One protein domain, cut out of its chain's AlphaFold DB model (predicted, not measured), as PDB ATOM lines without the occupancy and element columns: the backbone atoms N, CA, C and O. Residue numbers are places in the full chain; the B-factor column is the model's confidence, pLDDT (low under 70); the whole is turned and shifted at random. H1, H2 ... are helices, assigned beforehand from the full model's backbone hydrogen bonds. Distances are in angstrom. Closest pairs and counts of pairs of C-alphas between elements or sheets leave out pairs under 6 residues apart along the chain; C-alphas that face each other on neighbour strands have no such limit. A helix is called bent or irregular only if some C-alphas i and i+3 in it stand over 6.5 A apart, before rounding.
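This is residues 2 to 18 and 129 to 226 of the 920 residues of an uncharacterized protein of Scleroderma citrinum Foug A (UniProt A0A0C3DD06). Two long helices, H2 and H3, run the same way at a shallow tilt and meet near their last residues, while H1 crosses H2 and lies between H2 and H5; H4 packs on the last part of H1. From H2 a long loop swings out past one end of the helices, where residues 154 to 159 stick out, and returns to the start of H3. The printed part has 115 residues with five named helices, in the order H1, H2, H3, H4, H5, and no named strand, an all-helix class. It is compact, with a radius of gyration of the C-alphas of 14.4 A, and elongated, spanning 47 by 28 by 28 A.

H2, the longest helix, holds residues 129 to 147 and measures 26.9 A from C-alpha 129 at (-24.718, -22.924, 47.428) to C-alpha 147. H3, residues 175 to 191, is 24.3 A long. H1, residues 2 to 18, is 24.1 A long and begins at C-alpha 2 at (-22.881, -29.188, 37.709); it is neither bent nor irregular, but only just: C-alphas 13 and 16 are 6.1 A apart. H4, residues 197 to 208, is irregular, with C-alphas 198 and 201 7.5 A apart. H5, residues 213 to 226, runs 20.5 A to C-alpha 226 at (-12.600, -10.556, 29.117).

H2 and H3 touch, with residues 143 to 147 and 186 to 190 alone, at a shallow tilt of 18 degrees, the same way; their closest C-alphas, Ala 146 and Leu 186, are 6.0 A apart. H1 is the hub, touching four helices. It touches H2 at a steep tilt of 41 degrees, closest at the C-alphas of Ile 9 and Leu 136, 6.1 A. H1 and H3 only just touch, with 3 pairs of C-alphas within 8 A, closest at Val 2 and Ile 175, 6.6 A. H1 touches H4 with residues 13 to 18 alone, closest at the C-alphas of Trp 17 and Asp 200, 5.3 A, opposite ways. H1 touches H5 at a steep tilt of 44 degrees, closest at the C-alphas of Arg 11 and Glu 222, 7.0 A. H2 and H5 are apart. In H2, H3 and H5 every O i to N i+4 pair is within hydrogen-bond range; in H1 11 of 13 are, in H4 6 of 8.

The two C-alphas farthest apart, Ser 129 and Pro 156, are 47.9 A apart. Residues 19 to 128 are cut out, and C-alphas 18 and 129 are 25.7 A apart across the cut. The link from H2 to H3, residues 148 to 174, is long; those from H3 to H4 and from H4 to H5 are tight. The mean pLDDT of the printed part is 87.2; 18 residues are under 70, among them residues 2 to 10 and 16 to 18.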
ATOM      1  N   VAL A   2     -24.347 -29.163  37.622       44.25
ATOM      2  CA  VAL A   2     -22.881 -29.188  37.709       44.25
ATOM      3  C   VAL A   2     -22.258 -28.328  36.595       44.25
ATOM      4  O   VAL A   2     -21.283 -27.655  36.887       44.25
ATOM      5  N   VAL A   3     -22.892 -28.195  35.415       43.53
ATOM      6  CA  VAL A   3     -22.571 -27.206  34.354       43.53
ATOM      7  C   VAL A   3     -22.215 -25.823  34.909       43.53
ATOM      8  O   VAL A   3     -21.188 -25.276  34.531       43.53
ATOM      9  N   ASN A   4     -23.011 -25.256  35.824       52.41
ATOM     10  CA  ASN A   4     -22.726 -23.926  36.371       52.41
ATOM     11  C   ASN A   4     -21.470 -23.946  37.254       52.41
ATOM     12  O   ASN A   4     -20.638 -23.060  37.133       52.41
ATOM     13  N   GLY A   5     -21.298 -24.984  38.080       56.41
ATOM     14  CA  GLY A   5     -20.081 -25.168  38.872       56.41
ATOM     15  C   GLY A   5     -18.843 -25.339  37.994       56.41
ATOM     16  O   GLY A   5     -17.851 -24.661  38.211       56.41
ATOM     17  N   VAL A   6     -18.925 -26.171  36.953       57.09
ATOM     18  CA  VAL A   6     -17.870 -26.355  35.945       57.09
ATOM     19  C   VAL A   6     -17.560 -25.038  35.236       57.09
ATOM     20  O   VAL A   6     -16.390 -24.699  35.113       57.09
ATOM     21  N   HIS A   7     -18.563 -24.254  34.834       60.88
ATOM     22  CA  HIS A   7     -18.348 -22.926  34.253       60.88
ATOM     23  C   HIS A   7     -17.719 -21.936  35.236       60.88
ATOM     24  O   HIS A   7     -16.901 -21.128  34.816       60.88
ATOM     25  N   ASP A   8     -18.048 -21.988  36.527       64.94
ATOM     26  CA  ASP A   8     -17.444 -21.104  37.528       64.94
ATOM     27  C   ASP A   8     -15.994 -21.529  37.853       64.94
ATOM     28  O   ASP A   8     -15.120 -20.668  37.970       64.94
ATOM     29  N   ILE A   9     -15.693 -22.837  37.875       64.56
ATOM     30  CA  ILE A   9     -14.322 -23.380  37.975       64.56
ATOM     31  C   ILE A   9     -13.515 -23.021  36.715       64.56
ATOM     32  O   ILE A   9     -12.376 -22.566  36.807       64.56
ATOM     33  N   MET A  10     -14.095 -23.172  35.521       67.75
ATOM     34  CA  MET A  10     -13.452 -22.783  34.265       67.75
ATOM     35  C   MET A  10     -13.308 -21.257  34.126       67.75
ATOM     36  O   MET A  10     -12.321 -20.790  33.557       67.75
ATOM     37  N   ARG A  11     -14.236 -20.451  34.666       73.31
ATOM     38  CA  ARG A  11     -14.102 -18.985  34.710       73.31
ATOM     39  C   ARG A  11     -12.886 -18.610  35.533       73.31
ATOM     40  O   ARG A  11     -12.031 -17.898  35.017       73.31
ATOM     41  N   MET A  12     -12.814 -19.129  36.755       73.25
ATOM     42  CA  MET A  12     -11.721 -18.973  37.713       73.25
ATOM     43  C   MET A  12     -10.362 -19.352  37.097       73.25
ATOM     44  O   MET A  12      -9.434 -18.548  37.126       73.25
ATOM     45  N   PHE A  13     -10.284 -20.496  36.409       70.00
ATOM     46  CA  PHE A  13      -9.138 -20.920  35.584       70.00
ATOM     47  C   PHE A  13      -8.652 -19.855  34.570       70.00
ATOM     48  O   PHE A  13      -7.471 -19.817  34.231       70.00
ATOM     49  N   VAL A  14      -9.544 -18.987  34.078       69.19
ATOM     50  CA  VAL A  14      -9.248 -17.903  33.118       69.19
ATOM     51  C   VAL A  14      -9.237 -16.513  33.797       69.19
ATOM     52  O   VAL A  14      -8.887 -15.520  33.165       69.19
ATOM     53  N   GLU A  15      -9.649 -16.390  35.062       70.50
ATOM     54  CA  GLU A  15      -9.579 -15.152  35.864       70.50
ATOM     55  C   GLU A  15      -8.279 -15.085  36.656       70.50
ATOM     56  O   GLU A  15      -7.484 -14.171  36.429       70.50
ATOM     57  N   ASP A  16      -8.033 -16.060  37.531       63.19
ATOM     58  CA  ASP A  16      -6.910 -16.046  38.474       63.19
ATOM     59  C   ASP A  16      -5.565 -16.006  37.727       63.19
ATOM     60  O   ASP A  16      -4.681 -15.218  38.062       63.19
ATOM     61  N   TRP A  17      -5.452 -16.770  36.636       64.19
ATOM     62  CA  TRP A  17      -4.259 -16.830  35.780       64.19
ATOM     63  C   TRP A  17      -4.034 -15.548  34.955       64.19
ATOM     64  O   TRP A  17      -2.907 -15.227  34.599       64.19
ATOM     65  N   GLN A  18      -5.079 -14.767  34.656       53.62
ATOM     66  CA  GLN A  18      -4.951 -13.512  33.897       53.62
ATOM     67  C   GLN A  18      -4.934 -12.242  34.768       53.62
ATOM     68  O   GLN A  18      -4.987 -11.134  34.216       53.62
ATOM     69  N   SER A 129     -25.805 -23.860  47.739       75.62
ATOM     70  CA  SER A 129     -24.718 -22.924  47.428       75.62
ATOM     71  C   SER A 129     -23.456 -23.149  48.268       75.62
ATOM     72  O   SER A 129     -22.356 -23.002  47.750       75.62
ATOM     73  N   GLY A 130     -23.582 -23.553  49.535       88.25
ATOM     74  CA  GLY A 130     -22.436 -23.856  50.395       88.25
ATOM     75  C   GLY A 130     -21.633 -25.063  49.906       88.25
ATOM     76  O   GLY A 130     -20.406 -25.036  49.962       88.25
ATOM     77  N   TYR A 131     -22.301 -26.080  49.350       89.56
ATOM     78  CA  TYR A 131     -21.628 -27.216  48.714       89.56
ATOM     79  C   TYR A 131     -20.869 -26.778  47.453       89.56
ATOM     80  O   TYR A 131     -19.682 -27.067  47.332       89.56
ATOM     81  N   MET A 132     -21.514 -26.008  46.566       87.12
ATOM     82  CA  MET A 132     -20.878 -25.503  45.340       87.12
ATOM     83  C   MET A 132     -19.663 -24.612  45.637       87.12
ATOM     84  O   MET A 132     -18.628 -24.769  44.996       87.12
ATOM     85  N   ASN A 133     -19.749 -23.730  46.639       89.94
ATOM     86  CA  ASN A 133     -18.620 -22.898  47.069       89.94
ATOM     87  C   ASN A 133     -17.476 -23.745  47.651       89.94
ATOM     88  O   ASN A 133     -16.324 -23.539  47.290       89.94
ATOM     89  N   THR A 134     -17.790 -24.740  48.491       94.38
ATOM     90  CA  THR A 134     -16.777 -25.660  49.047       94.38
ATOM     91  C   THR A 134     -16.045 -26.422  47.938       94.38
ATOM     92  O   THR A 134     -14.830 -26.584  47.997       94.38
ATOM     93  N   LEU A 135     -16.777 -26.856  46.909       92.62
ATOM     94  CA  LEU A 135     -16.235 -27.546  45.740       92.62
ATOM     95  C   LEU A 135     -15.356 -26.613  44.884       92.62
ATOM     96  O   LEU A 135     -14.254 -26.993  44.501       92.62
ATOM     97  N   LEU A 136     -15.797 -25.372  44.640       91.56
ATOM     98  CA  LEU A 136     -14.999 -24.330  43.975       91.56
ATOM     99  C   LEU A 136     -13.669 -24.080  44.702       91.56
ATOM    100  O   LEU A 136     -12.616 -24.068  44.066       91.56
ATOM    101  N   ASP A 137     -13.698 -23.935  46.027       94.00
ATOM    102  CA  ASP A 137     -12.494 -23.689  46.829       94.00
ATOM    103  C   ASP A 137     -11.563 -24.919  46.897       94.00
ATOM    104  O   ASP A 137     -10.341 -24.763  46.956       94.00
ATOM    105  N   GLN A 138     -12.100 -26.142  46.793       95.88
ATOM    106  CA  GLN A 138     -11.295 -27.357  46.599       95.88
ATOM    107  C   GLN A 138     -10.556 -27.342  45.252       95.88
ATOM    108  O   GLN A 138      -9.351 -27.606  45.225       95.88
ATOM    109  N   TYR A 139     -11.223 -26.964  44.154       95.94
ATOM    110  CA  TYR A 139     -10.552 -26.809  42.858       95.94
ATOM    111  C   TYR A 139      -9.509 -25.687  42.879       95.94
ATOM    112  O   TYR A 139      -8.395 -25.918  42.407       95.94
ATOM    113  N   ARG A 140      -9.799 -24.522  43.485       93.31
ATOM    114  CA  ARG A 140      -8.801 -23.450  43.701       93.31
ATOM    115  C   ARG A 140      -7.536 -23.987  44.352       93.31
ATOM    116  O   ARG A 140      -6.442 -23.792  43.822       93.31
ATOM    117  N   GLN A 141      -7.694 -24.683  45.477       95.69
ATOM    118  CA  GLN A 141      -6.569 -25.208  46.239       95.69
ATOM    119  C   GLN A 141      -5.790 -26.255  45.433       95.69
ATOM    120  O   GLN A 141      -4.564 -26.170  45.370       95.69
ATOM    121  N   HIS A 142      -6.472 -27.187  44.756       95.19
ATOM    122  CA  HIS A 142      -5.797 -28.212  43.955       95.19
ATOM    123  C   HIS A 142      -5.032 -27.607  42.765       95.19
ATOM    124  O   HIS A 142      -3.890 -27.988  42.511       95.19
ATOM    125  N   ILE A 143      -5.605 -26.616  42.075       95.62
ATOM    126  CA  ILE A 143      -4.942 -25.908  40.969       95.62
ATOM    127  C   ILE A 143      -3.730 -25.121  41.484       95.62
ATOM    128  O   ILE A 143      -2.650 -25.211  40.897       95.62
ATOM    129  N   TYR A 144      -3.864 -24.404  42.603       94.69
ATOM    130  CA  TYR A 144      -2.764 -23.652  43.214       94.69
ATOM    131  C   TYR A 144      -1.604 -24.577  43.634       94.69
ATOM    132  O   TYR A 144      -0.446 -24.353  43.275       94.69
ATOM    133  N   GLU A 145      -1.908 -25.686  44.314       95.12
ATOM    134  CA  GLU A 145      -0.929 -26.729  44.656       95.12
ATOM    135  C   GLU A 145      -0.366 -27.460  43.423       95.12
ATOM    136  O   GLU A 145       0.700 -28.087  43.494       95.12
ATOM    137  N   ALA A 146      -1.051 -27.393  42.279       94.56
ATOM    138  CA  ALA A 146      -0.605 -27.998  41.037       94.56
ATOM    139  C   ALA A 146       0.364 -27.143  40.227       94.56
ATOM    140  O   ALA A 146       1.390 -27.678  39.797       94.56
ATOM    141  N   VAL A 147       0.056 -25.859  40.019       95.31
ATOM    142  CA  VAL A 147       0.801 -25.002  39.079       95.31
ATOM    143  C   VAL A 147       1.460 -23.768  39.694       95.31
ATOM    144  O   VAL A 147       2.311 -23.191  39.024       95.31
ATOM    145  N   SER A 148       1.152 -23.352  40.928       92.19
ATOM    146  CA  SER A 148       1.695 -22.087  41.466       92.19
ATOM    147  C   SER A 148       3.126 -22.185  42.002       92.19
ATOM    148  O   SER A 148       3.841 -21.184  41.992       92.19
ATOM    149  N   GLN A 149       3.585 -23.362  42.442       89.12
ATOM    150  CA  GLN A 149       4.999 -23.551  42.783       89.12
ATOM    151  C   GLN A 149       5.815 -23.779  41.501       89.12
ATOM    152  O   GLN A 149       5.563 -24.774  40.818       89.12
ATOM    153  N   PRO A 150       6.800 -22.924  41.163       85.81
ATOM    154  CA  PRO A 150       7.672 -23.183  40.027       85.81
ATOM    155  C   PRO A 150       8.458 -24.471  40.277       85.81
ATOM    156  O   PRO A 150       9.055 -24.656  41.342       85.81
ATOM    157  N   SER A 151       8.461 -25.371  39.292       82.94
ATOM    158  CA  SER A 151       9.259 -26.594  39.332       82.94
ATOM    159  C   SER A 151      10.713 -26.248  39.656       82.94
ATOM    160  O   SER A 151      11.357 -25.492  38.925       82.94
ATOM    161  N   ASN A 152      11.240 -26.814  40.748       80.62
ATOM    162  CA  ASN A 152      12.668 -26.736  41.057       80.62
ATOM    163  C   ASN A 152      13.491 -27.116  39.807       80.62
ATOM    164  O   ASN A 152      13.039 -27.951  39.019       80.62
ATOM    165  N   PRO A 153      14.706 -26.575  39.608       72.44
ATOM    166  CA  PRO A 153      15.543 -26.909  38.456       72.44
ATOM    167  C   PRO A 153      16.054 -28.363  38.535       72.44
ATOM    168  O   PRO A 153      17.191 -28.636  38.921       72.44
ATOM    169  N   VAL A 154      15.184 -29.321  38.186       60.09
ATOM    170  CA  VAL A 154      15.452 -30.762  38.223       60.09
ATOM    171  C   VAL A 154      16.419 -31.137  37.103       60.09
ATOM    172  O   VAL A 154      16.005 -31.463  35.990       60.09
ATOM    173  N   GLY A 155      17.705 -31.126  37.457       69.62
ATOM    174  CA  GLY A 155      18.773 -31.868  36.792       69.62
ATOM    175  C   GLY A 155      19.119 -31.433  35.361       69.62
ATOM    176  O   GLY A 155      18.662 -30.396  34.881       69.62
ATOM    177  N   PRO A 156      19.962 -32.221  34.666       72.12
ATOM    178  CA  PRO A 156      20.123 -32.090  33.222       72.12
ATOM    179  C   PRO A 156      18.799 -32.427  32.523       72.12
ATOM    180  O   PRO A 156      18.092 -33.339  32.950       72.12
ATOM    181  N   GLU A 157      18.485 -31.729  31.430       65.62
ATOM    182  CA  GLU A 157      17.261 -31.961  30.659       65.62
ATOM    183  C   GLU A 157      17.124 -33.429  30.232       65.62
ATOM    184  O   GLU A 157      17.815 -33.918  29.330       65.62
ATOM    185  N   VAL A 158      16.176 -34.133  30.853       66.19
ATOM    186  CA  VAL A 158      15.676 -35.403  30.336       66.19
ATOM    187  C   VAL A 158      14.977 -35.081  29.020       66.19
ATOM    188  O   VAL A 158      13.906 -34.476  29.022       66.19
ATOM    189  N   LYS A 159      15.616 -35.435  27.896       73.25
ATOM    190  CA  LYS A 159      15.099 -35.193  26.539       73.25
ATOM    191  C   LYS A 159      13.619 -35.545  26.473       73.25
ATOM    192  O   LYS A 159      13.277 -36.704  26.698       73.25
ATOM    193  N   ALA A 160      12.796 -34.545  26.154       64.75
ATOM    194  CA  ALA A 160      11.348 -34.586  26.308       64.75
ATOM    195  C   ALA A 160      10.741 -35.910  25.817       64.75
ATOM    196  O   ALA A 160      10.648 -36.174  24.616       64.75
ATOM    197  N   MET A 161      10.324 -36.740  26.774       79.44
ATOM    198  CA  MET A 161       9.472 -37.886  26.496       79.44
ATOM    199  C   MET A 161       8.153 -37.328  25.964       79.44
ATOM    200  O   MET A 161       7.565 -36.450  26.591       79.44
ATOM    201  N   LYS A 162       7.715 -37.769  24.780       87.31
ATOM    202  CA  LYS A 162       6.510 -37.221  24.144       87.31
ATOM    203  C   LYS A 162       5.264 -37.733  24.871       87.31
ATOM    204  O   LYS A 162       4.693 -38.749  24.483       87.31
ATOM    205  N   ILE A 163       4.876 -37.024  25.923       88.69
ATOM    206  CA  ILE A 163       3.645 -37.256  26.676       88.69
ATOM    207  C   ILE A 163       2.458 -36.848  25.795       88.69
ATOM    208  O   ILE A 163       2.507 -35.845  25.080       88.69
ATOM    209  N   THR A 164       1.399 -37.650  25.809       93.44
ATOM    210  CA  THR A 164       0.166 -37.349  25.076       93.44
ATOM    211  C   THR A 164      -0.535 -36.150  25.720       93.44
ATOM    212  O   THR A 164      -0.561 -36.028  26.942       93.44
ATOM    213  N   GLN A 165      -1.103 -35.260  24.906       93.56
ATOM    214  CA  GLN A 165      -2.013 -34.215  25.383       93.56
ATOM    215  C   GLN A 165      -3.228 -34.863  26.083       93.56
ATOM    216  O   GLN A 165      -3.642 -35.945  25.650       93.56
ATOM    217  N   PRO A 166      -3.800 -34.256  27.143       95.94
ATOM    218  CA  PRO A 166      -5.020 -34.757  27.768       95.94
ATOM    219  C   PRO A 166      -6.155 -34.902  26.755       95.94
ATOM    220  O   PRO A 166      -6.207 -34.189  25.749       95.94
ATOM    221  N   LYS A 167      -7.085 -35.821  27.022       96.81
ATOM    222  CA  LYS A 167      -8.281 -35.967  26.189       96.81
ATOM    223  C   LYS A 167      -9.108 -34.681  26.269       96.81
ATOM    224  O   LYS A 167      -9.328 -34.174  27.363       96.81
ATOM    225  N   ALA A 168      -9.596 -34.178  25.138       97.62
ATOM    226  CA  ALA A 168     -10.400 -32.964  25.143       97.62
ATOM    227  C   ALA A 168     -11.735 -33.149  25.891       97.62
ATOM    228  O   ALA A 168     -12.395 -34.189  25.773       97.62
ATOM    229  N   TYR A 169     -12.130 -32.134  26.661       98.19
ATOM    230  CA  TYR A 169     -13.385 -32.116  27.416       98.19
ATOM    231  C   TYR A 169     -14.486 -31.396  26.632       98.19
ATOM    232  O   TYR A 169     -14.266 -30.307  26.107       98.19
ATOM    233  N   LYS A 170     -15.677 -32.005  26.556       97.94
ATOM    234  CA  LYS A 170     -16.771 -31.579  25.658       97.94
ATOM    235  C   LYS A 170     -17.891 -30.789  26.352       97.94
ATOM    236  O   LYS A 170     -18.835 -30.366  25.689       97.94
ATOM    237  N   GLY A 171     -17.821 -30.604  27.675       96.56
ATOM    238  CA  GLY A 171     -18.863 -29.920  28.458       96.56
ATOM    239  C   GLY A 171     -19.934 -30.838  29.060       96.56
ATOM    240  O   GLY A 171     -21.090 -30.437  29.175       96.56
ATOM    241  N   GLN A 172     -19.596 -32.082  29.415       97.00
ATOM    242  CA  GLN A 172     -20.529 -33.018  30.057       97.00
ATOM    243  C   GLN A 172     -20.918 -32.582  31.493       97.00
ATOM    244  O   GLN A 172     -20.039 -32.307  32.306       97.00
ATOM    245  N   ASP A 173     -22.214 -32.619  31.848       94.75
ATOM    246  CA  ASP A 173     -22.763 -32.304  33.196       94.75
ATOM    247  C   ASP A 173     -22.483 -33.424  34.232       94.75
ATOM    248  O   ASP A 173     -23.396 -33.938  34.874       94.75
ATOM    249  N   SER A 174     -21.220 -33.844  34.365       95.81
ATOM    250  CA  SER A 174     -20.743 -34.866  35.311       95.81
ATOM    251  C   SER A 174     -19.470 -34.384  35.999       95.81
ATOM    252  O   SER A 174     -18.511 -33.981  35.339       95.81
ATOM    253  N   ILE A 175     -19.475 -34.433  37.333       94.31
ATOM    254  CA  ILE A 175     -18.357 -33.965  38.155       94.31
ATOM    255  C   ILE A 175     -17.138 -34.880  38.021       94.31
ATOM    256  O   ILE A 175     -16.031 -34.379  37.886       94.31
ATOM    257  N   ASP A 176     -17.340 -36.197  37.948       96.38
ATOM    258  CA  ASP A 176     -16.260 -37.191  37.891       96.38
ATOM    259  C   ASP A 176     -15.488 -37.115  36.561       96.38
ATOM    260  O   ASP A 176     -14.266 -37.235  36.528       96.38
ATOM    261  N   ILE A 177     -16.198 -36.850  35.454       96.75
ATOM    262  CA  ILE A 177     -15.589 -36.641  34.128       96.75
ATOM    263  C   ILE A 177     -14.792 -35.329  34.090       96.75
ATOM    264  O   ILE A 177     -13.762 -35.257  33.419       96.75
ATOM    265  N   PHE A 178     -15.268 -34.291  34.783       96.44
ATOM    266  CA  PHE A 178     -14.563 -33.015  34.870       96.44
ATOM    267  C   PHE A 178     -13.335 -33.093  35.790       96.44
ATOM    268  O   PHE A 178     -12.279 -32.599  35.404       96.44
ATOM    269  N   ASP A 179     -13.437 -33.751  36.949       96.44
ATOM    270  CA  ASP A 179     -12.320 -33.918  37.887       96.44
ATOM    271  C   ASP A 179     -11.178 -34.720  37.250       96.44
ATOM    272  O   ASP A 179     -10.043 -34.254  37.211       96.44
ATOM    273  N   GLU A 180     -11.482 -35.861  36.619       97.38
ATOM    274  CA  GLU A 180     -10.497 -36.658  35.876       97.38
ATOM    275  C   GLU A 180      -9.810 -35.841  34.765       97.38
ATOM    276  O   GLU A 180      -8.592 -35.922  34.587       97.38
ATOM    277  N   TRP A 181     -10.554 -34.989  34.047       97.44
ATOM    278  CA  TRP A 181      -9.972 -34.089  33.047       97.44
ATOM    279  C   TRP A 181      -9.060 -33.020  33.669       97.44
ATOM    280  O   TRP A 181      -7.940 -32.824  33.188       97.44
ATOM    281  N   VAL A 182      -9.490 -32.362  34.753       97.06
ATOM    282  CA  VAL A 182      -8.667 -31.393  35.496       97.06
ATOM    283  C   VAL A 182      -7.391 -32.061  36.008       97.06
ATOM    284  O   VAL A 182      -6.301 -31.518  35.826       97.06
ATOM    285  N   ASN A 183      -7.493 -33.263  36.569       96.44
ATOM    286  CA  ASN A 183      -6.365 -34.020  37.102       96.44
ATOM    287  C   ASN A 183      -5.356 -34.382  36.000       96.44
ATOM    288  O   ASN A 183      -4.156 -34.140  36.168       96.44
ATOM    289  N   GLN A 184      -5.821 -34.865  34.840       96.62
ATOM    290  CA  GLN A 184      -4.967 -35.088  33.665       96.62
ATOM    291  C   GLN A 184      -4.299 -33.790  33.181       96.62
ATOM    292  O   GLN A 184      -3.102 -33.787  32.880       96.62
ATOM    293  N   MET A 185      -5.038 -32.678  33.133       96.75
ATOM    294  CA  MET A 185      -4.541 -31.385  32.651       96.75
ATOM    295  C   MET A 185      -3.475 -30.785  33.585       96.75
ATOM    296  O   MET A 185      -2.404 -30.372  33.131       96.75
ATOM    297  N   LEU A 186      -3.717 -30.806  34.897       96.31
ATOM    298  CA  LEU A 186      -2.775 -30.356  35.925       96.31
ATOM    299  C   LEU A 186      -1.526 -31.252  35.998       96.31
ATOM    300  O   LEU A 186      -0.411 -30.749  36.165       96.31
ATOM    301  N   HIS A 187      -1.680 -32.568  35.825       95.69
ATOM    302  CA  HIS A 187      -0.550 -33.495  35.725       95.69
ATOM    303  C   HIS A 187       0.305 -33.209  34.480       95.69
ATOM    304  O   HIS A 187       1.532 -33.135  34.578       95.69
ATOM    305  N   TRP A 188      -0.325 -32.962  33.328       96.06
ATOM    306  CA  TRP A 188       0.365 -32.596  32.089       96.06
ATOM    307  C   TRP A 188       1.156 -31.286  32.236       96.06
ATOM    308  O   TRP A 188       2.356 -31.272  31.946       96.06
ATOM    309  N   PHE A 189       0.551 -30.223  32.787       96.12
ATOM    310  CA  PHE A 189       1.255 -28.960  33.065       96.12
ATOM    311  C   PHE A 189       2.473 -29.150  33.981       96.12
ATOM    312  O   PHE A 189       3.540 -28.594  33.703       96.12
ATOM    313  N   ARG A 190       2.351 -29.978  35.032       94.88
ATOM    314  CA  ARG A 190       3.465 -30.323  35.934       94.88
ATOM    315  C   ARG A 190       4.627 -31.000  35.196       94.88
ATOM    316  O   ARG A 190       5.771 -30.597  35.408       94.88
ATOM    317  N   ILE A 191       4.378 -31.985  34.322       93.75
ATOM    318  CA  ILE A 191       5.472 -32.675  33.603       93.75
ATOM    319  C   ILE A 191       6.135 -31.750  32.570       93.75
ATOM    320  O   ILE A 191       7.361 -31.741  32.452       93.75
ATOM    321  N   TYR A 192       5.350 -30.930  31.865       93.50
ATOM    322  CA  TYR A 192       5.872 -29.933  30.921       93.50
ATOM    323  C   TYR A 192       6.516 -28.707  31.595       93.50
ATOM    324  O   TYR A 192       7.001 -27.821  30.895       93.50
ATOM    325  N   LYS A 193       6.563 -28.662  32.937       94.31
ATOM    326  CA  LYS A 193       7.086 -27.547  33.747       94.31
ATOM    327  C   LYS A 193       6.395 -26.200  33.486       94.31
ATOM    328  O   LYS A 193       6.977 -25.159  33.768       94.31
ATOM    329  N   MET A 194       5.139 -26.211  33.028       95.19
ATOM    330  CA  MET A 194       4.301 -25.014  32.856       95.19
ATOM    331  C   MET A 194       3.782 -24.526  34.221       95.19
ATOM    332  O   MET A 194       2.584 -24.437  34.472       95.19
ATOM    333  N   THR A 195       4.702 -24.284  35.148       94.69
ATOM    334  CA  THR A 195       4.465 -24.051  36.578       94.69
ATOM    335  C   THR A 195       5.136 -22.750  36.998       94.69
ATOM    336  O   THR A 195       6.283 -22.519  36.623       94.69
ATOM    337  N   GLY A 196       4.463 -21.942  37.809       94.44
ATOM    338  CA  GLY A 196       4.810 -20.546  38.061       94.44
ATOM    339  C   GLY A 196       4.002 -19.580  37.176       94.44
ATOM    340  O   GLY A 196       3.359 -20.018  36.213       94.44
ATOM    341  N   PRO A 197       4.001 -18.280  37.520       92.56
ATOM    342  CA  PRO A 197       3.143 -17.271  36.893       92.56
ATOM    343  C   PRO A 197       3.537 -16.956  35.444       92.56
ATOM    344  O   PRO A 197       2.681 -16.703  34.601       92.56
ATOM    345  N   ASP A 198       4.825 -17.071  35.114       94.19
ATOM    346  CA  ASP A 198       5.366 -16.788  33.776       94.19
ATOM    347  C   ASP A 198       4.716 -17.647  32.666       94.19
ATOM    348  O   ASP A 198       4.727 -17.274  31.496       94.19
ATOM    349  N   HIS A 199       4.106 -18.779  33.045       94.69
ATOM    350  CA  HIS A 199       3.407 -19.711  32.159       94.69
ATOM    351  C   HIS A 199       1.873 -19.590  32.186       94.69
ATOM    352  O   HIS A 199       1.198 -20.425  31.585       94.69
ATOM    353  N   ASP A 200       1.277 -18.593  32.850       92.81
ATOM    354  CA  ASP A 200      -0.188 -18.434  32.871       92.81
ATOM    355  C   ASP A 200      -0.784 -18.286  31.456       92.81
ATOM    356  O   ASP A 200      -1.792 -18.920  31.135       92.81
ATOM    357  N   VAL A 201      -0.127 -17.526  30.571       91.75
ATOM    358  CA  VAL A 201      -0.553 -17.340  29.168       91.75
ATOM    359  C   VAL A 201      -0.478 -18.651  28.375       91.75
ATOM    360  O   VAL A 201      -1.414 -18.983  27.639       91.75
ATOM    361  N   ASP A 202       0.594 -19.426  28.564       95.12
ATOM    362  CA  ASP A 202       0.739 -20.758  27.967       95.12
ATOM    363  C   ASP A 202      -0.386 -21.677  28.453       95.12
ATOM    364  O   ASP A 202      -1.082 -22.298  27.649       95.12
ATOM    365  N   ARG A 203      -0.614 -21.734  29.773       95.12
ATOM    366  CA  ARG A 203      -1.612 -22.622  30.375       95.12
ATOM    367  C   ARG A 203      -3.039 -22.285  29.937       95.12
ATOM    368  O   ARG A 203      -3.787 -23.214  29.639       95.12
ATOM    369  N   VAL A 204      -3.414 -21.006  29.818       94.00
ATOM    370  CA  VAL A 204      -4.706 -20.608  29.214       94.00
ATOM    371  C   VAL A 204      -4.796 -21.093  27.761       94.00
ATOM    372  O   VAL A 204      -5.804 -21.681  27.371       94.00
ATOM    373  N   THR A 205      -3.737 -20.903  26.968       94.88
ATOM    374  CA  THR A 205      -3.712 -21.286  25.543       94.88
ATOM    375  C   THR A 205      -3.853 -22.801  25.350       94.88
ATOM    376  O   THR A 205      -4.674 -23.255  24.551       94.88
ATOM    377  N   TYR A 206      -3.102 -23.600  26.115       95.69
ATOM    378  CA  TYR A 206      -3.182 -25.061  26.065       95.69
ATOM    379  C   TYR A 206      -4.495 -25.610  26.633       95.69
ATOM    380  O   TYR A 206      -4.998 -26.597  26.104       95.69
ATOM    381  N   MET A 207      -5.079 -24.971  27.652       95.88
ATOM    382  CA  MET A 207      -6.399 -25.353  28.163       95.88
ATOM    383  C   MET A 207      -7.469 -25.207  27.080       95.88
ATOM    384  O   MET A 207      -8.207 -26.159  26.854       95.88
ATOM    385  N   GLY A 208      -7.507 -24.078  26.361       95.88
ATOM    386  CA  GLY A 208      -8.436 -23.884  25.240       95.88
ATOM    387  C   GLY A 208      -8.280 -24.948  24.149       95.88
ATOM    388  O   GLY A 208      -9.269 -25.488  23.663       95.88
ATOM    389  N   ALA A 209      -7.040 -25.340  23.839       96.44
ATOM    390  CA  ALA A 209      -6.738 -26.437  22.913       96.44
ATOM    391  C   ALA A 209      -7.065 -27.851  23.456       96.44
ATOM    392  O   ALA A 209      -6.936 -28.828  22.718       96.44
ATOM    393  N   CYS A 210      -7.473 -27.973  24.722       96.88
ATOM    394  CA  CYS A 210      -7.954 -29.196  25.374       96.88
ATOM    395  C   CYS A 210      -9.478 -29.179  25.617       96.88
ATOM    396  O   CYS A 210      -9.985 -30.007  26.382       96.88
ATOM    397  N   LEU A 211     -10.215 -28.262  24.982       97.44
ATOM    398  CA  LEU A 211     -11.675 -28.193  25.025       97.44
ATOM    399  C   LEU A 211     -12.283 -28.475  23.646       97.44
ATOM    400  O   LEU A 211     -11.713 -28.149  22.609       97.44
ATOM    401  N   GLU A 212     -13.471 -29.068  23.651       97.75
ATOM    402  CA  GLU A 212     -14.281 -29.376  22.471       97.75
ATOM    403  C   GLU A 212     -15.751 -28.981  22.715       97.75
ATOM    404  O   GLU A 212     -16.159 -28.673  23.839       97.75
ATOM    405  N   ASP A 213     -16.553 -29.011  21.648       96.62
ATOM    406  CA  ASP A 213     -18.008 -28.829  21.651       96.62
ATOM    407  C   ASP A 213     -18.486 -27.647  22.531       96.62
ATOM    408  O   ASP A 213     -18.114 -26.494  22.298       96.62
ATOM    409  N   LEU A 214     -19.313 -27.916  23.551       95.31
ATOM    410  CA  LEU A 214     -19.925 -26.896  24.409       95.31
ATOM    411  C   LEU A 214     -18.910 -26.212  25.334       95.31
ATOM    412  O   LEU A 214     -19.090 -25.046  25.684       95.31
ATOM    413  N   ALA A 215     -17.845 -26.914  25.732       96.19
ATOM    414  CA  ALA A 215     -16.820 -26.340  26.600       96.19
ATOM    415  C   ALA A 215     -15.901 -25.384  25.830       96.19
ATOM    416  O   ALA A 215     -15.583 -24.314  26.346       96.19
ATOM    417  N   ALA A 216     -15.539 -25.723  24.585       96.12
ATOM    418  CA  ALA A 216     -14.809 -24.812  23.702       96.12
ATOM    419  C   ALA A 216     -15.633 -23.546  23.419       96.12
ATOM    420  O   ALA A 216     -15.144 -22.436  23.621       96.12
ATOM    421  N   GLN A 217     -16.915 -23.710  23.061       95.06
ATOM    422  CA  GLN A 217     -17.825 -22.586  22.835       95.06
ATOM    423  C   GLN A 217     -17.919 -21.665  24.061       95.06
ATOM    424  O   GLN A 217     -17.807 -20.448  23.923       95.06
ATOM    425  N   TRP A 218     -18.102 -22.225  25.260       94.62
ATOM    426  CA  TRP A 218     -18.155 -21.431  26.488       94.62
ATOM    427  C   TRP A 218     -16.816 -20.725  26.788       94.62
ATOM    428  O   TRP A 218     -16.809 -19.561  27.189       94.62
ATOM    429  N   PHE A 219     -15.680 -21.392  26.563       94.69
ATOM    430  CA  PHE A 219     -14.351 -20.829  26.821       94.69
ATOM    431  C   PHE A 219     -14.046 -19.651  25.892       94.69
ATOM    432  O   PHE A 219     -13.544 -18.620  26.347       94.69
ATOM    433  N   ASP A 220     -14.414 -19.755  24.614       93.19
ATOM    434  CA  ASP A 220     -14.350 -18.635  23.674       93.19
ATOM    435  C   ASP A 220     -15.275 -17.486  24.099       93.19
ATOM    436  O   ASP A 220     -14.884 -16.323  23.997       93.19
ATOM    437  N   GLN A 221     -16.462 -17.782  24.645       92.75
ATOM    438  CA  GLN A 221     -17.402 -16.761  25.122       92.75
ATOM    439  C   GLN A 221     -16.918 -16.010  26.375       92.75
ATOM    440  O   GLN A 221     -17.057 -14.786  26.467       92.75
ATOM    441  N   GLU A 222     -16.324 -16.717  27.337       91.94
ATOM    442  CA  GLU A 222     -15.750 -16.129  28.554       91.94
ATOM    443  C   GLU A 222     -14.470 -15.325  28.229       91.94
ATOM    444  O   GLU A 222     -14.261 -14.223  28.751       91.94
ATOM    445  N   ASN A 223     -13.648 -15.803  27.286       90.06
ATOM    446  CA  ASN A 223     -12.529 -15.027  26.745       90.06
ATOM    447  C   ASN A 223     -12.998 -13.808  25.938       90.06
ATOM    448  O   ASN A 223     -12.379 -12.747  26.037       90.06
ATOM    449  N   ALA A 224     -14.093 -13.906  25.177       92.25
ATOM    450  CA  ALA A 224     -14.671 -12.775  24.454       92.25
ATOM    451  C   ALA A 224     -15.158 -11.674  25.407       92.25
ATOM    452  O   ALA A 224     -14.897 -10.500  25.138       92.25
ATOM    453  N   ALA A 225     -15.759 -12.032  26.547       92.56
ATOM    454  CA  ALA A 225     -16.121 -11.080  27.601       92.56
ATOM    455  C   ALA A 225     -14.883 -10.375  28.185       92.56
ATOM    456  O   ALA A 225     -14.809  -9.145  28.204       92.56
ATOM    457  N   LYS A 226     -13.846 -11.129  28.568       90.56
ATOM    458  CA  LYS A 226     -12.600 -10.556  29.117       90.56
ATOM    459  C   LYS A 226     -11.843  -9.707  28.090       90.56
ATOM    460  O   LYS A 226     -11.262  -8.679  28.442       90.56
TER     461      LYS A 226